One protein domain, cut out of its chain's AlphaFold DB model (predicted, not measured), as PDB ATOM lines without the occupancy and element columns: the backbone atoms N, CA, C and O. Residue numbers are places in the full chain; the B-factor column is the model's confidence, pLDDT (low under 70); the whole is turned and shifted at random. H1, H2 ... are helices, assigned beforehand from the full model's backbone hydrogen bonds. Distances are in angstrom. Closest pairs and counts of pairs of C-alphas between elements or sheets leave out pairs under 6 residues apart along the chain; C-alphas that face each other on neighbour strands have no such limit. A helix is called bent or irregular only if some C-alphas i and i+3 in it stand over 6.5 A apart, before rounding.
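This is residues 696 to 824 of the 985 residues of the protein "Type 2 lantipeptide synthetase LanM" of Streptomyces sp. CB01881 (UniProt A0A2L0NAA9). Four helices, H3, H4, H5 and H6, make an up-and-down bundle, each running against the one before it, with the longest helix, H4, kinked near residue 747. H1 packs on H4 and short H2 crosses it near its last residues; away from these two, short H7 packs on residues 770 to 774 of H5. The printed part has 129 residues, with seven named helices, H1 to H7 along the chain, and no named strand: the class is all helix. It is compact, with a radius of gyration of the C-alphas of 13.6 A and spans of 41 by 30 by 22 A.

Find C-alpha 739 at (-58.232, -32.946, 214.850); from there H4, residues 739 to 756, runs 26.1 A to C-alpha 756 at (-83.922, -28.244, 214.074). It has a kink of 33 degrees near residue 747 and is only just irregular: C-alphas 743 and 746 are 7.0 A apart. Before it look for H1, residues 697 to 706, H2, residues 708 to 714, and H3, residues 722 to 735, 19.6 A long. After it come H5, residues 769 to 783, 20.6 A, H6, residues 786 to 799, 20.0 A, and H7, residues 814 to 820, which ends at C-alpha 820 at (-80.461, -13.909, 213.631).

Start at the hub, H4, which touches five helices. H3 and H4 form a hairpin at a shallow tilt of 15 degrees, closest at the C-alphas of Ala 733 and Leu 741, 5.2 A apart. H5 touches H3 at 22 degrees, the same way, with the C-alphas of Gly 723 and Ala 772 closest at 4.4 A. H5 and H6 form another hairpin, closest at the C-alphas of His 780 and Ala 788, 5.0 A. H3 and H6 are apart. Then look at H1: it touches H4 at 38 degrees, only just a steep tilt, with the C-alphas of Ala 705 and Ala 751 closest at 4.4 A. H2 is about perpendicular to H4, at 89 degrees, and touches its residues 751 to 755 alone, closest at the C-alphas of Arg 712 and Ala 755, 4.5 A. H7 touches H5, closest at the C-alphas of Ala 770 and Val 817, 5.4 A. Every O i to N i+4 pair is within hydrogen-bond range in H1, H2, H3, H5, H6 and H7; in H4, 12 of 14 are.

The two C-alphas farthest apart, those of Pro 739 and Glu 806, are 42.1 A apart. The printed part has no cut. Look for the long links at residues 757 to 768 and 800 to 813. The mean pLDDT of the printed part is 93.8, and no printed residue is under 70.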
ATOM      1  N   VAL A 696     -64.538 -35.934 225.911       93.25
ATOM      2  CA  VAL A 696     -65.686 -36.831 225.663       93.25
ATOM      3  C   VAL A 696     -66.589 -36.363 224.519       93.25
ATOM      4  O   VAL A 696     -67.396 -37.134 224.002       93.25
ATOM      5  N   LEU A 697     -66.461 -35.102 224.103       94.94
ATOM      6  CA  LEU A 697     -67.383 -34.463 223.172       94.94
ATOM      7  C   LEU A 697     -67.441 -35.160 221.797       94.94
ATOM      8  O   LEU A 697     -68.555 -35.378 221.322       94.94
ATOM      9  N   PRO A 698     -66.322 -35.608 221.182       95.69
ATOM     10  CA  PRO A 698     -66.372 -36.351 219.920       95.69
ATOM     11  C   PRO A 698     -67.231 -37.619 219.955       95.69
ATOM     12  O   PRO A 698     -67.889 -37.959 218.973       95.69
ATOM     13  N   GLN A 699     -67.217 -38.351 221.071       94.25
ATOM     14  CA  GLN A 699     -68.020 -39.563 221.228       94.25
ATOM     15  C   GLN A 699     -69.501 -39.220 221.407       94.25
ATOM     16  O   GLN A 699     -70.338 -39.792 220.715       94.25
ATOM     17  N   LEU A 700     -69.813 -38.244 222.263       94.31
ATOM     18  CA  LEU A 700     -71.192 -37.819 222.519       94.31
ATOM     19  C   LEU A 700     -71.870 -37.249 221.265       94.31
ATOM     20  O   LEU A 700     -73.034 -37.539 221.018       94.31
ATOM     21  N   LEU A 701     -71.148 -36.487 220.437       96.62
ATOM     22  CA  LEU A 701     -71.695 -35.964 219.179       96.62
ATOM     23  C   LEU A 701     -72.042 -37.073 218.178       96.62
ATOM     24  O   LEU A 701     -73.039 -36.953 217.471       96.62
ATOM     25  N   ARG A 702     -71.248 -38.151 218.126       95.88
ATOM     26  CA  ARG A 702     -71.558 -39.326 217.295       95.88
ATOM     27  C   ARG A 702     -72.792 -40.060 217.803       95.88
ATOM     28  O   ARG A 702     -73.693 -40.309 217.015       95.88
ATOM     29  N   LEU A 703     -72.877 -40.284 219.115       94.69
ATOM     30  CA  LEU A 703     -74.054 -40.884 219.748       94.69
ATOM     31  C   LEU A 703     -75.330 -40.086 219.433       94.69
ATOM     32  O   LEU A 703     -76.322 -40.644 218.983       94.69
ATOM     33  N   LEU A 704     -75.298 -38.761 219.597       95.75
ATOM     34  CA  LEU A 704     -76.450 -37.898 219.307       95.75
ATOM     35  C   LEU A 704     -76.848 -37.914 217.823       95.75
ATOM     36  O   LEU A 704     -78.021 -37.745 217.505       95.75
ATOM     37  N   ALA A 705     -75.894 -38.114 216.912       96.62
ATOM     38  CA  ALA A 705     -76.186 -38.263 215.489       96.62
ATOM     39  C   ALA A 705     -76.835 -39.619 215.161       96.62
ATOM     40  O   ALA A 705     -77.679 -39.689 214.268       96.62
ATOM     41  N   GLU A 706     -76.458 -40.679 215.879       96.44
ATOM     42  CA  GLU A 706     -76.996 -42.038 215.726       96.44
ATOM     43  C   GLU A 706     -78.377 -42.210 216.385       96.44
ATOM     44  O   GLU A 706     -79.144 -43.079 215.971       96.44
ATOM     45  N   HIS A 707     -78.722 -41.344 217.347       95.31
ATOM     46  CA  HIS A 707     -79.934 -41.416 218.170       95.31
ATOM     47  C   HIS A 707     -80.816 -40.151 218.052       95.31
ATOM     48  O   HIS A 707     -80.720 -39.232 218.876       95.31
ATOM     49  N   PRO A 708     -81.710 -40.077 217.042       94.69
ATOM     50  CA  PRO A 708     -82.557 -38.909 216.776       94.69
ATOM     51  C   PRO A 708     -83.413 -38.431 217.955       94.69
ATOM     52  O   PRO A 708     -83.671 -37.235 218.095       94.69
ATOM     53  N   GLU A 709     -83.884 -39.349 218.792       94.69
ATOM     54  CA  GLU A 709     -84.657 -39.072 220.001       94.69
ATOM     55  C   GLU A 709     -83.859 -38.264 221.030       94.69
ATOM     56  O   GLU A 709     -84.393 -37.312 221.599       94.69
ATOM     57  N   LEU A 710     -82.569 -38.572 221.202       93.19
ATOM     58  CA  LEU A 710     -81.684 -37.834 222.101       93.19
ATOM     59  C   LEU A 710     -81.361 -36.452 221.528       93.19
ATOM     60  O   LEU A 710     -81.402 -35.460 222.254       93.19
ATOM     61  N   ALA A 711     -81.110 -36.360 220.218       95.69
ATOM     62  CA  ALA A 711     -80.882 -35.075 219.558       95.69
ATOM     63  C   ALA A 711     -82.075 -34.118 219.731       95.69
ATOM     64  O   ALA A 711     -81.885 -32.947 220.062       95.69
ATOM     65  N   ARG A 712     -83.309 -34.615 219.564       96.00
ATOM     66  CA  ARG A 712     -84.530 -33.824 219.791       96.00
ATOM     67  C   ARG A 712     -84.707 -33.421 221.250       96.00
ATOM     68  O   ARG A 712     -85.105 -32.290 221.503       96.00
ATOM     69  N   ALA A 713     -84.374 -34.304 222.193       92.62
ATOM     70  CA  ALA A 713     -84.440 -33.996 223.620       92.62
ATOM     71  C   ALA A 713     -83.469 -32.873 224.032       92.62
ATOM     72  O   ALA A 713     -83.822 -32.048 224.870       92.62
ATOM     73  N   VAL A 714     -82.274 -32.811 223.430       94.50
ATOM     74  CA  VAL A 714     -81.313 -31.709 223.646       94.50
ATOM     75  C   VAL A 714     -81.780 -30.412 222.971       94.50
ATOM     76  O   VAL A 714     -81.585 -29.323 223.507       94.50
ATOM     77  N   GLY A 715     -82.400 -30.515 221.796       96.69
ATOM     78  CA  GLY A 715     -82.931 -29.373 221.057       96.69
ATOM     79  C   GLY A 715     -81.872 -28.572 220.275       96.69
ATOM     80  O   GLY A 715     -80.662 -28.789 220.412       96.69
ATOM     81  N   PRO A 716     -82.303 -27.641 219.400       97.25
ATOM     82  CA  PRO A 716     -81.416 -26.978 218.441       97.25
ATOM     83  C   PRO A 716     -80.724 -25.705 218.967       97.25
ATOM     84  O   PRO A 716     -79.876 -25.146 218.272       97.25
ATOM     85  N   GLY A 717     -81.062 -25.242 220.173       96.75
ATOM     86  CA  GLY A 717     -80.676 -23.940 220.725       96.75
ATOM     87  C   GLY A 717     -79.192 -23.562 220.700       96.75
ATOM     88  O   GLY A 717     -78.290 -24.404 220.699       96.75
ATOM     89  N   GLY A 718     -78.931 -22.254 220.718       96.50
ATOM     90  CA  GLY A 718     -77.595 -21.658 220.670       96.50
ATOM     91  C   GLY A 718     -76.842 -21.645 222.003       96.50
ATOM     92  O   GLY A 718     -75.625 -21.489 221.998       96.50
ATOM     93  N   PHE A 719     -77.527 -21.829 223.137       95.50
ATOM     94  CA  PHE A 719     -76.886 -21.865 224.459       95.50
ATOM     95  C   PHE A 719     -77.237 -23.112 225.260       95.50
ATOM     96  O   PHE A 719     -76.344 -23.655 225.910       95.50
ATOM     97  N   SER A 720     -78.478 -23.584 225.163       92.94
ATOM     98  CA  SER A 720     -78.950 -24.784 225.864       92.94
ATOM     99  C   SER A 720     -78.895 -26.046 224.993       92.94
ATOM    100  O   SER A 720     -79.029 -27.146 225.512       92.94
ATOM    101  N   GLY A 721     -78.689 -25.901 223.675       95.81
ATOM    102  CA  GLY A 721     -78.847 -26.987 222.702       95.81
ATOM    103  C   GLY A 721     -77.655 -27.227 221.770       95.81
ATOM    104  O   GLY A 721     -76.537 -26.732 221.966       95.81
ATOM    105  N   LEU A 722     -77.910 -28.016 220.721       98.12
ATOM    106  CA  LEU A 722     -76.914 -28.518 219.764       98.12
ATOM    107  C   LEU A 722     -76.242 -27.422 218.927       98.12
ATOM    108  O   LEU A 722     -75.119 -27.622 218.457       98.12
ATOM    109  N   GLY A 723     -76.885 -26.262 218.767       98.00
ATOM    110  CA  GLY A 723     -76.294 -25.092 218.124       98.00
ATOM    111  C   GLY A 723     -75.081 -24.603 218.908       98.00
ATOM    112  O   GLY A 723     -73.970 -24.559 218.380       98.00
ATOM    113  N   GLY A 724     -75.272 -24.326 220.198       97.88
ATOM    114  CA  GLY A 724     -74.198 -23.886 221.094       97.88
ATOM    115  C   GLY A 724     -73.073 -24.905 221.217       97.88
ATOM    116  O   GLY A 724     -71.897 -24.547 221.168       97.88
ATOM    117  N   ILE A 725     -73.428 -26.187 221.302       98.31
ATOM    118  CA  ILE A 725     -72.465 -27.291 221.355       98.31
ATOM    119  C   ILE A 725     -71.613 -27.335 220.078       98.31
ATOM    120  O   ILE A 725     -70.384 -27.431 220.156       98.31
ATOM    121  N   SER A 726     -72.235 -27.232 218.901       98.25
ATOM    122  CA  SER A 726     -71.525 -27.247 217.613       98.25
ATOM    123  C   SER A 726     -70.632 -26.015 217.447       98.25
ATOM    124  O   SER A 726     -69.483 -26.137 217.019       98.25
ATOM    125  N   TYR A 727     -71.119 -24.839 217.860       98.25
ATOM    126  CA  TYR A 727     -70.331 -23.607 217.907       98.25
ATOM    127  C   TYR A 727     -69.096 -23.767 218.803       98.25
ATOM    128  O   TYR A 727     -67.972 -23.532 218.356       98.25
ATOM    129  N   ALA A 728     -69.284 -24.227 220.044       97.94
ATOM    130  CA  ALA A 728     -68.200 -24.436 220.998       97.94
ATOM    131  C   ALA A 728     -67.171 -25.442 220.474       97.94
ATOM    132  O   ALA A 728     -65.972 -25.198 220.573       97.94
ATOM    133  N   THR A 729     -67.637 -26.534 219.861       98.19
ATOM    134  CA  THR A 729     -66.779 -27.563 219.256       98.19
ATOM    135  C   THR A 729     -65.894 -26.961 218.168       98.19
ATOM    136  O   THR A 729     -64.685 -27.172 218.186       98.19
ATOM    137  N   ALA A 730     -66.455 -26.150 217.264       97.44
ATOM    138  CA  ALA A 730     -65.684 -25.507 216.200       97.44
ATOM    139  C   ALA A 730     -64.671 -24.494 216.750       97.44
ATOM    140  O   ALA A 730     -63.520 -24.472 216.314       97.44
ATOM    141  N   ARG A 731     -65.066 -23.680 217.742       96.25
ATOM    142  CA  ARG A 731     -64.154 -22.764 218.449       96.25
ATOM    143  C   ARG A 731     -62.991 -23.520 219.089       96.25
ATOM    144  O   ARG A 731     -61.837 -23.186 218.832       96.25
ATOM    145  N   LEU A 732     -63.294 -24.534 219.894       97.38
ATOM    146  CA  LEU A 732     -62.314 -25.300 220.660       97.38
ATOM    147  C   LEU A 732     -61.397 -26.136 219.768       97.38
ATOM    148  O   LEU A 732     -60.210 -26.212 220.061       97.38
ATOM    149  N   ALA A 733     -61.900 -26.677 218.656       96.75
ATOM    150  CA  ALA A 733     -61.077 -27.366 217.667       96.75
ATOM    151  C   ALA A 733     -59.934 -26.473 217.160       96.75
ATOM    152  O   ALA A 733     -58.797 -26.918 217.085       96.75
ATOM    153  N   THR A 734     -60.216 -25.194 216.884       94.06
ATOM    154  CA  THR A 734     -59.192 -24.226 216.463       94.06
ATOM    155  C   THR A 734     -58.312 -23.751 217.618       94.06
ATOM    156  O   THR A 734     -57.108 -23.617 217.443       94.06
ATOM    157  N   LEU A 735     -58.884 -23.467 218.792       94.56
ATOM    158  CA  LEU A 735     -58.119 -22.935 219.931       94.56
ATOM    159  C   LEU A 735     -57.154 -23.957 220.542       94.56
ATOM    160  O   LEU A 735     -56.139 -23.558 221.112       94.56
ATOM    161  N   LEU A 736     -57.492 -25.244 220.453       95.81
ATOM    162  CA  LEU A 736     -56.721 -26.358 221.003       95.81
ATOM    163  C   LEU A 736     -55.970 -27.158 219.930       95.81
ATOM    164  O   LEU A 736     -55.322 -28.137 220.280       95.81
ATOM    165  N   ASP A 737     -56.096 -26.776 218.655       94.88
ATOM    166  CA  ASP A 737     -55.559 -27.514 217.501       94.88
ATOM    167  C   ASP A 737     -55.934 -29.014 217.520       94.88
ATOM    168  O   ASP A 737     -55.095 -29.898 217.367       94.88
ATOM    169  N   SER A 738     -57.218 -29.318 217.775       96.81
ATOM    170  CA  SER A 738     -57.699 -30.701 217.931       96.81
ATOM    171  C   SER A 738     -58.309 -31.255 216.634       96.81
ATOM    172  O   SER A 738     -59.408 -30.833 216.225       96.81
ATOM    173  N   PRO A 739     -57.664 -32.254 216.001       96.19
ATOM    174  CA  PRO A 739     -58.232 -32.946 214.850       96.19
ATOM    175  C   PRO A 739     -59.456 -33.793 215.226       96.19
ATOM    176  O   PRO A 739     -60.371 -33.930 214.416       96.19
ATOM    177  N   GLU A 740     -59.533 -34.315 216.452       96.75
ATOM    178  CA  GLU A 740     -60.654 -35.136 216.921       96.75
ATOM    179  C   GLU A 740     -61.948 -34.325 217.017       96.75
ATOM    180  O   GLU A 740     -62.999 -34.781 216.565       96.75
ATOM    181  N   LEU A 741     -61.880 -33.104 217.566       97.38
ATOM    182  CA  LEU A 741     -63.027 -32.194 217.600       97.38
ATOM    183  C   LEU A 741     -63.443 -31.787 216.183       97.38
ATOM    184  O   LEU A 741     -64.633 -31.783 215.870       97.38
ATOM    185  N   SER A 742     -62.469 -31.513 215.309       96.75
ATOM    186  CA  SER A 742     -62.727 -31.183 213.901       96.75
ATOM    187  C   SER A 742     -63.445 -32.323 213.169       96.75
ATOM    188  O   SER A 742     -64.411 -32.083 212.446       96.75
ATOM    189  N   ALA A 743     -63.022 -33.569 213.397       97.31
ATOM    190  CA  ALA A 743     -63.618 -34.762 212.800       97.31
ATOM    191  C   ALA A 743     -65.025 -35.078 213.340       97.31
ATOM    192  O   ALA A 743     -65.812 -35.719 212.647       97.31
ATOM    193  N   ALA A 744     -65.362 -34.625 214.551       96.88
ATOM    194  CA  ALA A 744     -66.674 -34.845 215.160       96.88
ATOM    195  C   ALA A 744     -67.744 -33.822 214.740       96.88
ATOM    196  O   ALA A 744     -68.939 -34.090 214.882       96.88
ATOM    197  N   LEU A 745     -67.345 -32.663 214.206       97.25
ATOM    198  CA  LEU A 745     -68.272 -31.597 213.804       97.25
ATOM    199  C   LEU A 745     -69.377 -32.045 212.831       97.25
ATOM    200  O   LEU A 745     -70.521 -31.653 213.057       97.25
ATOM    201  N   PRO A 746     -69.113 -32.864 211.790       98.00
ATOM    202  CA  PRO A 746     -70.174 -33.353 210.910       98.00
ATOM    203  C   PRO A 746     -71.281 -34.113 211.652       98.00
ATOM    204  O   PRO A 746     -72.455 -33.915 211.348       98.00
ATOM    205  N   ALA A 747     -70.932 -34.923 212.659       97.81
ATOM    206  CA  ALA A 747     -71.914 -35.626 213.484       97.81
ATOM    207  C   ALA A 747     -72.743 -34.642 214.327       97.81
ATOM    208  O   ALA A 747     -73.968 -34.726 214.350       97.81
ATOM    209  N   GLY A 748     -72.097 -33.638 214.931       97.62
ATOM    210  CA  GLY A 748     -72.802 -32.578 215.659       97.62
ATOM    211  C   GLY A 748     -73.779 -31.788 214.781       97.62
ATOM    212  O   GLY A 748     -74.906 -31.526 215.197       97.62
ATOM    213  N   LEU A 749     -73.396 -31.480 213.538       98.44
ATOM    214  CA  LEU A 749     -74.269 -30.816 212.564       98.44
ATOM    215  C   LEU A 749     -75.443 -31.708 212.129       98.44
ATOM    216  O   LEU A 749     -76.551 -31.202 211.963       98.44
ATOM    217  N   ALA A 750     -75.233 -33.020 211.984       98.25
ATOM    218  CA  ALA A 750     -76.301 -33.975 211.684       98.25
ATOM    219  C   ALA A 750     -77.312 -34.095 212.840       98.25
ATOM    220  O   ALA A 750     -78.525 -34.058 212.618       98.25
ATOM    221  N   ALA A 751     -76.827 -34.162 214.083       98.12
ATOM    222  CA  ALA A 751     -77.681 -34.121 215.267       98.12
ATOM    223  C   ALA A 751     -78.464 -32.796 215.340       98.12
ATOM    224  O   ALA A 751     -79.679 -32.796 215.544       98.12
ATOM    225  N   LEU A 752     -77.792 -31.657 215.113       98.44
ATOM    226  CA  LEU A 752     -78.430 -30.337 215.103       98.44
ATOM    227  C   LEU A 752     -79.506 -30.235 214.017       98.44
ATOM    228  O   LEU A 752     -80.577 -29.694 214.278       98.44
ATOM    229  N   HIS A 753     -79.257 -30.778 212.824       98.19
ATOM    230  CA  HIS A 753     -80.265 -30.856 211.770       98.19
ATOM    231  C   HIS A 753     -81.511 -31.609 212.249       98.19
ATOM    232  O   HIS A 753     -82.621 -31.090 212.136       98.19
ATOM    233  N   THR A 754     -81.324 -32.787 212.849       97.75
ATOM    234  CA  THR A 754     -82.412 -33.615 213.394       97.75
ATOM    235  C   THR A 754     -83.245 -32.879 214.444       97.75
ATOM    236  O   THR A 754     -84.473 -32.980 214.431       97.75
ATOM    237  N   ALA A 755     -82.602 -32.114 215.327       97.12
ATOM    238  CA  ALA A 755     -83.293 -31.304 216.325       97.12
ATOM    239  C   ALA A 755     -83.988 -30.075 215.714       97.12
ATOM    240  O   ALA A 755     -85.073 -29.692 216.144       97.12
ATOM    241  N   ALA A 756     -83.388 -29.451 214.698       96.62
ATOM    242  CA  ALA A 756     -83.922 -28.244 214.074       96.62
ATOM    243  C   ALA A 756     -85.186 -28.502 213.241       96.62
ATOM    244  O   ALA A 756     -86.058 -27.637 213.153       96.62
ATOM    245  N   VAL A 757     -85.313 -29.682 212.629       95.88
ATOM    246  CA  VAL A 757     -86.512 -30.042 211.852       95.88
ATOM    247  C   VAL A 757     -87.711 -30.420 212.731       95.88
ATOM    248  O   VAL A 757     -88.812 -30.592 212.205       95.88
ATOM    249  N   ASP A 758     -87.535 -30.517 214.053       94.00
ATOM    250  CA  ASP A 758     -88.621 -30.809 214.988       94.00
ATOM    251  C   ASP A 758     -89.721 -29.720 214.914       94.00
ATOM    252  O   ASP A 758     -89.435 -28.519 215.022       94.00
ATOM    253  N   PRO A 759     -91.000 -30.094 214.705       90.94
ATOM    254  CA  PRO A 759     -92.138 -29.179 214.786       90.94
ATOM    255  C   PRO A 759     -92.236 -28.394 216.099       90.94
ATOM    256  O   PRO A 759     -92.719 -27.263 216.079       90.94
ATOM    257  N   ALA A 760     -91.780 -28.973 217.212       90.94
ATOM    258  CA  ALA A 760     -91.831 -28.377 218.542       90.94
ATOM    259  C   ALA A 760     -90.665 -27.416 218.837       90.94
ATOM    260  O   ALA A 760     -90.681 -26.753 219.874       90.94
ATOM    261  N   ALA A 761     -89.669 -27.312 217.948       92.31
ATOM    262  CA  ALA A 761     -88.518 -26.440 218.158       92.31
ATOM    263  C   ALA A 761     -88.942 -24.956 218.268       92.31
ATOM    264  O   ALA A 761     -89.580 -24.433 217.343       92.31
ATOM    265  N   PRO A 762     -88.574 -24.251 219.359       93.62
ATOM    266  CA  PRO A 762     -88.898 -22.839 219.524       93.62
ATOM    267  C   PRO A 762     -88.073 -21.962 218.571       93.62
ATOM    268  O   PRO A 762     -87.086 -22.395 217.975       93.62
ATOM    269  N   MET A 763     -88.467 -20.696 218.433       94.25
ATOM    270  CA  MET A 763     -87.820 -19.749 217.514       94.25
ATOM    271  C   MET A 763     -86.743 -18.860 218.138       94.25
ATOM    272  O   MET A 763     -86.182 -18.036 217.426       94.25
ATOM    273  N   ASP A 764     -86.446 -18.991 219.430       93.88
ATOM    274  CA  ASP A 764     -85.515 -18.094 220.123       93.88
ATOM    275  C   ASP A 764     -84.022 -18.461 219.952       93.88
ATOM    276  O   ASP A 764     -83.669 -19.373 219.202       93.88
ATOM    277  N   ILE A 765     -83.126 -17.680 220.573       94.19
ATOM    278  CA  ILE A 765     -81.673 -17.891 220.490       94.19
ATOM    279  C   ILE A 765     -81.206 -18.964 221.479       94.19
ATOM    280  O   ILE A 765     -80.350 -19.777 221.136       94.19
ATOM    281  N   ALA A 766     -81.713 -18.949 222.712       93.00
ATOM    282  CA  ALA A 766     -81.229 -19.825 223.776       93.00
ATOM    283  C   ALA A 766     -81.502 -21.303 223.480       93.00
ATOM    284  O   ALA A 766     -80.563 -22.108 223.475       93.00
ATOM    285  N   ASP A 767     -82.756 -21.617 223.159       93.62
ATOM    286  CA  ASP A 767     -83.287 -22.977 223.056       93.62
ATOM    287  C   ASP A 767     -83.697 -23.316 221.609       93.62
ATOM    288  O   ASP A 767     -83.864 -24.485 221.256       93.62
ATOM    289  N   GLY A 768     -83.831 -22.297 220.754       95.25
ATOM    290  CA  GLY A 768     -84.485 -22.405 219.456       95.25
ATOM    291  C   GLY A 768     -83.637 -22.255 218.190       95.25
ATOM    292  O   GLY A 768     -82.403 -22.214 218.173       95.25
ATOM    293  N   LEU A 769     -84.369 -22.168 217.078       96.94
ATOM    294  CA  LEU A 769     -83.851 -22.139 215.710       96.94
ATOM    295  C   LEU A 769     -83.035 -20.886 215.377       96.94
ATOM    296  O   LEU A 769     -82.134 -20.963 214.543       96.94
ATOM    297  N   ALA A 770     -83.297 -19.737 216.010       95.88
ATOM    298  CA  ALA A 770     -82.481 -18.543 215.780       95.88
ATOM    299  C   ALA A 770     -81.038 -18.759 216.269       95.88
ATOM    300  O   ALA A 770     -80.089 -18.365 215.590       95.88
ATOM    301  N   GLY A 771     -80.867 -19.453 217.398       96.75
ATOM    302  CA  GLY A 771     -79.553 -19.846 217.910       96.75
ATOM    303  C   GLY A 771     -78.874 -20.885 217.023       96.75
ATOM    304  O   GLY A 771     -77.692 -20.747 216.709       96.75
ATOM    305  N   ALA A 772     -79.636 -21.876 216.551       97.69
ATOM    306  CA  ALA A 772     -79.159 -22.879 215.597       97.69
ATOM    307  C   ALA A 772     -78.623 -22.246 214.305       97.69
ATOM    308  O   ALA A 772     -77.564 -22.636 213.814       97.69
ATOM    309  N   LEU A 773     -79.338 -21.248 213.771       97.44
ATOM    310  CA  LEU A 773     -78.943 -20.518 212.571       97.44
ATOM    311  C   LEU A 773     -77.607 -19.801 212.776       97.44
ATOM    312  O   LEU A 773     -76.687 -19.993 211.984       97.44
ATOM    313  N   LEU A 774     -77.494 -19.008 213.844       96.81
ATOM    314  CA  LEU A 774     -76.269 -18.271 214.164       96.81
ATOM    315  C   LEU A 774     -75.076 -19.216 214.352       96.81
ATOM    316  O   LEU A 774     -74.003 -18.981 213.795       96.81
ATOM    317  N   ALA A 775     -75.278 -20.318 215.076       97.62
ATOM    318  CA  ALA A 775     -74.254 -21.332 215.272       97.62
ATOM    319  C   ALA A 775     -73.817 -21.980 213.950       97.62
ATOM    320  O   ALA A 775     -72.618 -22.065 213.686       97.62
ATOM    321  N   ALA A 776     -74.756 -22.396 213.096       97.88
ATOM    322  CA  ALA A 776     -74.446 -23.012 211.806       97.88
ATOM    323  C   ALA A 776     -73.676 -22.053 210.881       97.88
ATOM    324  O   ALA A 776     -72.690 -22.453 210.257       97.88
ATOM    325  N   GLU A 777     -74.058 -20.770 210.843       96.75
ATOM    326  CA  GLU A 777     -73.318 -19.745 210.099       96.75
ATOM    327  C   GLU A 777     -71.892 -19.561 210.628       96.75
ATOM    328  O   GLU A 777     -70.946 -19.483 209.840       96.75
ATOM    329  N   ALA A 778     -71.715 -19.522 211.948       96.25
ATOM    330  CA  ALA A 778     -70.405 -19.365 212.570       96.25
ATOM    331  C   ALA A 778     -69.502 -20.585 212.350       96.25
ATOM    332  O   ALA A 778     -68.332 -20.428 211.993       96.25
ATOM    333  N   VAL A 779     -70.048 -21.797 212.488       96.88
ATOM    334  CA  VAL A 779     -69.337 -23.045 212.182       96.88
ATOM    335  C   VAL A 779     -68.915 -23.051 210.714       96.88
ATOM    336  O   VAL A 779     -67.747 -23.316 210.425       96.88
ATOM    337  N   HIS A 780     -69.808 -22.693 209.784       96.69
ATOM    338  CA  HIS A 780     -69.465 -22.605 208.365       96.69
ATOM    339  C   HIS A 780     -68.364 -21.568 208.098       96.69
ATOM    340  O   HIS A 780     -67.398 -21.863 207.395       96.69
ATOM    341  N   ALA A 781     -68.469 -20.372 208.679       94.38
ATOM    342  CA  ALA A 781     -67.480 -19.313 208.503       94.38
ATOM    343  C   ALA A 781     -66.079 -19.733 208.978       94.38
ATOM    344  O   ALA A 781     -65.088 -19.405 208.324       94.38
ATOM    345  N   GLN A 782     -66.004 -20.482 210.080       91.81
ATOM    346  CA  GLN A 782     -64.745 -20.914 210.678       91.81
ATOM    347  C   GLN A 782     -64.138 -22.151 210.004       91.81
ATOM    348  O   GLN A 782     -62.923 -22.224 209.848       91.81
ATOM    349  N   THR A 783     -64.963 -23.119 209.602       93.06
ATOM    350  CA  THR A 783     -64.497 -24.449 209.155       93.06
ATOM    351  C   THR A 783     -64.654 -24.703 207.663       93.06
ATOM    352  O   THR A 783     -64.067 -25.640 207.133       93.06
ATOM    353  N   ARG A 784     -65.461 -23.888 206.973       94.12
ATOM    354  CA  ARG A 784     -65.849 -24.059 205.564       94.12
ATOM    355  C   ARG A 784     -66.560 -25.381 205.248       94.12
ATOM    356  O   ARG A 784     -66.688 -25.728 204.078       94.12
ATOM    357  N   LEU A 785     -67.086 -26.084 206.255       94.12
ATOM    358  CA  LEU A 785     -67.863 -27.308 206.053       94.12
ATOM    359  C   LEU A 785     -69.155 -27.024 205.251       94.12
ATOM    360  O   LEU A 785     -69.931 -26.151 205.661       94.12
ATOM    361  N   PRO A 786     -69.425 -27.757 204.149       95.00
ATOM    362  CA  PRO A 786     -70.656 -27.606 203.364       95.00
ATOM    363  C   PRO A 786     -71.924 -27.907 204.169       95.00
ATOM    364  O   PRO A 786     -72.875 -27.131 204.123       95.00
ATOM    365  N   ALA A 787     -71.892 -28.954 205.000       95.00
ATOM    366  CA  ALA A 787     -73.024 -29.354 205.840       95.00
ATOM    367  C   ALA A 787     -73.513 -28.223 206.768       95.00
ATOM    368  O   ALA A 787     -74.708 -28.097 207.025       95.00
ATOM    369  N   ALA A 788     -72.611 -27.354 207.241       96.62
ATOM    370  CA  ALA A 788     -72.979 -26.205 208.067       96.62
ATOM    371  C   ALA A 788     -73.713 -25.117 207.260       96.62
ATOM    372  O   ALA A 788     -74.658 -24.510 207.764       96.62
ATOM    373  N   ALA A 789     -73.328 -24.895 205.996       96.62
ATOM    374  CA  ALA A 789     -74.024 -23.961 205.107       96.62
ATOM    375  C   ALA A 789     -75.419 -24.472 204.718       96.62
ATOM    376  O   ALA A 789     -76.387 -23.710 204.750       96.62
ATOM    377  N   GLU A 790     -75.535 -25.762 204.396       96.69
ATOM    378  CA  GLU A 790     -76.814 -26.417 204.090       96.69
ATOM    379  C   GLU A 790     -77.775 -26.362 205.280       96.69
ATOM    380  O   GLU A 790     -78.957 -26.036 205.130       96.69
ATOM    381  N   LEU A 791     -77.258 -26.608 206.485       96.94
ATOM    382  CA  LEU A 791     -78.029 -26.489 207.713       96.94
ATOM    383  C   LEU A 791     -78.489 -25.050 207.961       96.94
ATOM    384  O   LEU A 791     -79.671 -24.836 208.215       96.94
ATOM    385  N   ALA A 792     -77.606 -24.055 207.825       96.69
ATOM    386  CA  ALA A 792     -77.982 -22.648 207.964       96.69
ATOM    387  C   ALA A 792     -79.090 -22.251 206.970       96.69
ATOM    388  O   ALA A 792     -80.045 -21.565 207.339       96.69
ATOM    389  N   HIS A 793     -79.013 -22.727 205.722       96.06
ATOM    390  CA  HIS A 793     -80.067 -22.521 204.729       96.06
ATOM    391  C   HIS A 793     -81.388 -23.190 205.142       96.06
ATOM    392  O   HIS A 793     -82.439 -22.549 205.116       96.06
ATOM    393  N   THR A 794     -81.332 -24.447 205.588       95.69
ATOM    394  CA  THR A 794     -82.504 -25.204 206.054       95.69
ATOM    395  C   THR A 794     -83.192 -24.501 207.221       95.69
ATOM    396  O   THR A 794     -84.393 -24.240 207.173       95.69
ATOM    397  N   VAL A 795     -82.429 -24.132 208.255       94.75
ATOM    398  CA  VAL A 795     -82.952 -23.455 209.449       94.75
ATOM    399  C   VAL A 795     -83.561 -22.102 209.085       94.75
ATOM    400  O   VAL A 795     -84.631 -21.766 209.587       94.75
ATOM    401  N   ARG A 796     -82.949 -21.342 208.167       94.00
ATOM    402  CA  ARG A 796     -83.513 -20.072 207.684       94.00
ATOM    403  C   ARG A 796     -84.860 -20.264 206.987       94.00
ATOM    404  O   ARG A 796     -85.775 -19.476 207.212       94.00
ATOM    405  N   THR A 797     -85.000 -21.310 206.179       92.88
ATOM    406  CA  THR A 797     -86.275 -21.650 205.530       92.88
ATOM    407  C   THR A 797     -87.334 -22.036 206.562       92.88
ATOM    408  O   THR A 797     -88.464 -21.550 206.499       92.88
ATOM    409  N   LEU A 798     -86.976 -22.846 207.563       91.62
ATOM    410  CA  LEU A 798     -87.881 -23.225 208.656       91.62
ATOM    411  C   LEU A 798     -88.314 -22.016 209.496       91.62
ATOM    412  O   LEU A 798     -89.491 -21.892 209.831       91.62
ATOM    413  N   ALA A 799     -87.391 -21.094 209.776       84.88
ATOM    414  CA  ALA A 799     -87.644 -19.884 210.552       84.88
ATOM    415  C   ALA A 799     -88.742 -18.991 209.949       84.88
ATOM    416  O   ALA A 799     -89.470 -18.335 210.691       84.88
ATOM    417  N   GLY A 800     -88.901 -18.992 208.620       79.69
ATOM    418  CA  GLY A 800     -89.974 -18.260 207.939       79.69
ATOM    419  C   GLY A 800     -91.385 -18.801 208.209       79.69
ATOM    420  O   GLY A 800     -92.356 -18.078 208.014       79.69
ATOM    421  N   HIS A 801     -91.506 -20.045 208.679       84.44
ATOM    422  CA  HIS A 801     -92.781 -20.756 208.845       84.44
ATOM    423  C   HIS A 801     -93.142 -21.030 210.310       84.44
ATOM    424  O   HIS A 801     -94.170 -21.647 210.594       84.44
ATOM    425  N   ARG A 802     -92.288 -20.631 211.255       87.56
ATOM    426  CA  ARG A 802     -92.459 -20.914 212.682       87.56
ATOM    427  C   ARG A 802     -93.006 -19.691 213.428       87.56
ATOM    428  O   ARG A 802     -92.644 -18.561 213.096       87.56
ATOM    429  N   PRO A 803     -93.854 -19.897 214.451       88.88
ATOM    430  CA  PRO A 803     -94.367 -18.798 215.258       88.88
ATOM    431  C   PRO A 803     -93.219 -18.101 215.993       88.88
ATOM    432  O   PRO A 803     -92.365 -18.746 216.605       88.88
ATOM    433  N   ARG A 804     -93.196 -16.768 215.922       88.88
ATOM    434  CA  ARG A 804     -92.205 -15.947 216.623       88.88
ATOM    435  C   ARG A 804     -92.630 -15.736 218.081       88.88
ATOM    436  O   ARG A 804     -93.827 -15.636 218.345       88.88
ATOM    437  N   PRO A 805     -91.681 -15.638 219.026       87.25
ATOM    438  CA  PRO A 805     -92.003 -15.285 220.403       87.25
ATOM    439  C   PRO A 805     -92.596 -13.872 220.471       87.25
ATOM    440  O   PRO A 805     -92.035 -12.937 219.909       87.25
ATOM    441  N   GLU A 806     -93.704 -13.707 221.192       84.44
ATOM    442  CA  GLU A 806     -94.358 -12.399 221.374       84.44
ATOM    443  C   GLU A 806     -93.603 -11.505 222.369       84.44
ATOM    444  O   GLU A 806     -93.631 -10.278 222.279       84.44
ATOM    445  N   ARG A 807     -92.881 -12.119 223.316       81.06
ATOM    446  CA  ARG A 807     -92.123 -11.393 224.341       81.06
ATOM    447  C   ARG A 807     -90.916 -10.647 223.744       81.06
ATOM    448  O   ARG A 807     -90.256 -11.175 222.840       81.06
ATOM    449  N   PRO A 808     -90.587  -9.441 224.237       78.56
ATOM    450  CA  PRO A 808     -89.308  -8.802 223.947       78.56
ATOM    451  C   PRO A 808     -88.153  -9.575 224.605       78.56
ATOM    452  O   PRO A 808     -88.370 -10.429 225.468       78.56
ATOM    453  N   GLY A 809     -86.932  -9.335 224.127       80.25
ATOM    454  CA  GLY A 809     -85.726  -9.957 224.679       80.25
ATOM    455  C   GLY A 809     -84.795 -10.534 223.624       80.25
ATOM    456  O   GLY A 809     -85.226 -10.945 222.548       80.25
ATOM    457  N   PHE A 810     -83.501 -10.580 223.946       85.69
ATOM    458  CA  PHE A 810     -82.484 -11.121 223.045       85.69
ATOM    459  C   PHE A 810     -82.463 -12.657 223.048       85.69
ATOM    460  O   PHE A 810     -82.743 -13.278 222.035       85.69
ATOM    461  N   LEU A 811     -82.201 -13.296 224.191       88.25
ATOM    462  CA  LEU A 811     -82.049 -14.760 224.236       88.25
ATOM    463  C   LEU A 811     -83.343 -15.528 223.933       88.25
ATOM    464  O   LEU A 811     -83.312 -16.596 223.332       88.25
ATOM    465  N   HIS A 812     -84.474 -14.966 224.346       88.25
ATOM    466  CA  HIS A 812     -85.748 -15.669 224.478       88.25
ATOM    467  C   HIS A 812     -86.921 -14.962 223.773       88.25
ATOM    468  O   HIS A 812     -88.057 -15.439 223.824       88.25
ATOM    469  N   GLY A 813     -86.672 -13.794 223.180       87.88
ATOM    470  CA  GLY A 813     -87.693 -12.904 222.633       87.88
ATOM    471  C   GLY A 813     -87.470 -12.574 221.161       87.88
ATOM    472  O   GLY A 813     -86.516 -13.039 220.533       87.88
ATOM    473  N   HIS A 814     -88.369 -11.767 220.597       86.75
ATOM    474  CA  HIS A 814     -88.368 -11.461 219.161       86.75
ATOM    475  C   HIS A 814     -87.114 -10.709 218.697       86.75
ATOM    476  O   HIS A 814     -86.747 -10.796 217.526       86.75
ATOM    477  N   GLU A 815     -86.434  -9.990 219.595       85.94
ATOM    478  CA  GLU A 815     -85.281  -9.170 219.227       85.94
ATOM    479  C   GLU A 815     -84.075 -10.029 218.816       85.94
ATOM    480  O   GLU A 815     -83.342  -9.679 217.888       85.94
ATOM    481  N   GLY A 816     -83.886 -11.179 219.467       88.88
ATOM    482  CA  GLY A 816     -82.868 -12.147 219.059       88.88
ATOM    483  C   GLY A 816     -83.193 -12.823 217.734       88.88
ATOM    484  O   GLY A 816     -82.311 -13.013 216.900       88.88
ATOM    485  N   VAL A 817     -84.470 -13.130 217.500       91.06
ATOM    486  CA  VAL A 817     -84.922 -13.715 216.227       91.06
ATOM    487  C   VAL A 817     -84.649 -12.757 215.073       91.06
ATOM    488  O   VAL A 817     -84.039 -13.138 214.077       91.06
ATOM    489  N   ALA A 818     -85.031 -11.491 215.235       88.81
ATOM    490  CA  ALA A 818     -84.771 -10.449 214.252       88.81
ATOM    491  C   ALA A 818     -83.262 -10.234 214.020       88.81
ATOM    492  O   ALA A 818     -82.841 -10.053 212.879       88.81
ATOM    493  N   TRP A 819     -82.428 -10.326 215.065       87.81
ATOM    494  CA  TRP A 819     -80.966 -10.313 214.921       87.81
ATOM    495  C   TRP A 819     -80.457 -11.483 214.066       87.81
ATOM    496  O   TRP A 819     -79.738 -11.260 213.092       87.81
ATOM    497  N   ALA A 820     -80.873 -12.715 214.371       91.12
ATOM    498  CA  ALA A 820     -80.461 -13.909 213.631       91.12
ATOM    499  C   ALA A 820     -80.896 -13.876 212.155       91.12
ATOM    500  O   ALA A 820     -80.169 -14.335 211.272       91.12
ATOM    501  N   LEU A 821     -82.061 -13.287 211.871       90.12
ATOM    502  CA  LEU A 821     -82.589 -13.106 210.518       90.12
ATOM    503  C   LEU A 821     -82.056 -11.850 209.805       90.12
ATOM    504  O   LEU A 821     -82.368 -11.642 208.635       90.12
ATOM    505  N   ARG A 822     -81.206 -11.052 210.470       88.62
ATOM    506  CA  ARG A 822     -80.615  -9.799 209.958       88.62
ATOM    507  C   ARG A 822     -81.660  -8.736 209.592       88.62
ATOM    508  O   ARG A 822     -81.479  -7.965 208.650       88.62
ATOM    509  N   GLU A 823     -82.746  -8.680 210.353       84.06
ATOM    510  CA  GLU A 823     -83.809  -7.684 210.220       84.06
ATOM    511  C   GLU A 823     -83.391  -6.353 210.871       84.06
ATOM    512  O   GLU A 823     -82.841  -6.328 211.973       84.06
ATOM    513  N   ARG A 824     -83.657  -5.214 210.220       70.62
ATOM    514  CA  ARG A 824     -83.362  -3.886 210.794       70.62
ATOM    515  C   ARG A 824     -84.473  -3.432 211.741       70.62
ATOM    516  O   ARG A 824     -85.644  -3.697 211.487       70.62
TER     517      ARG A 824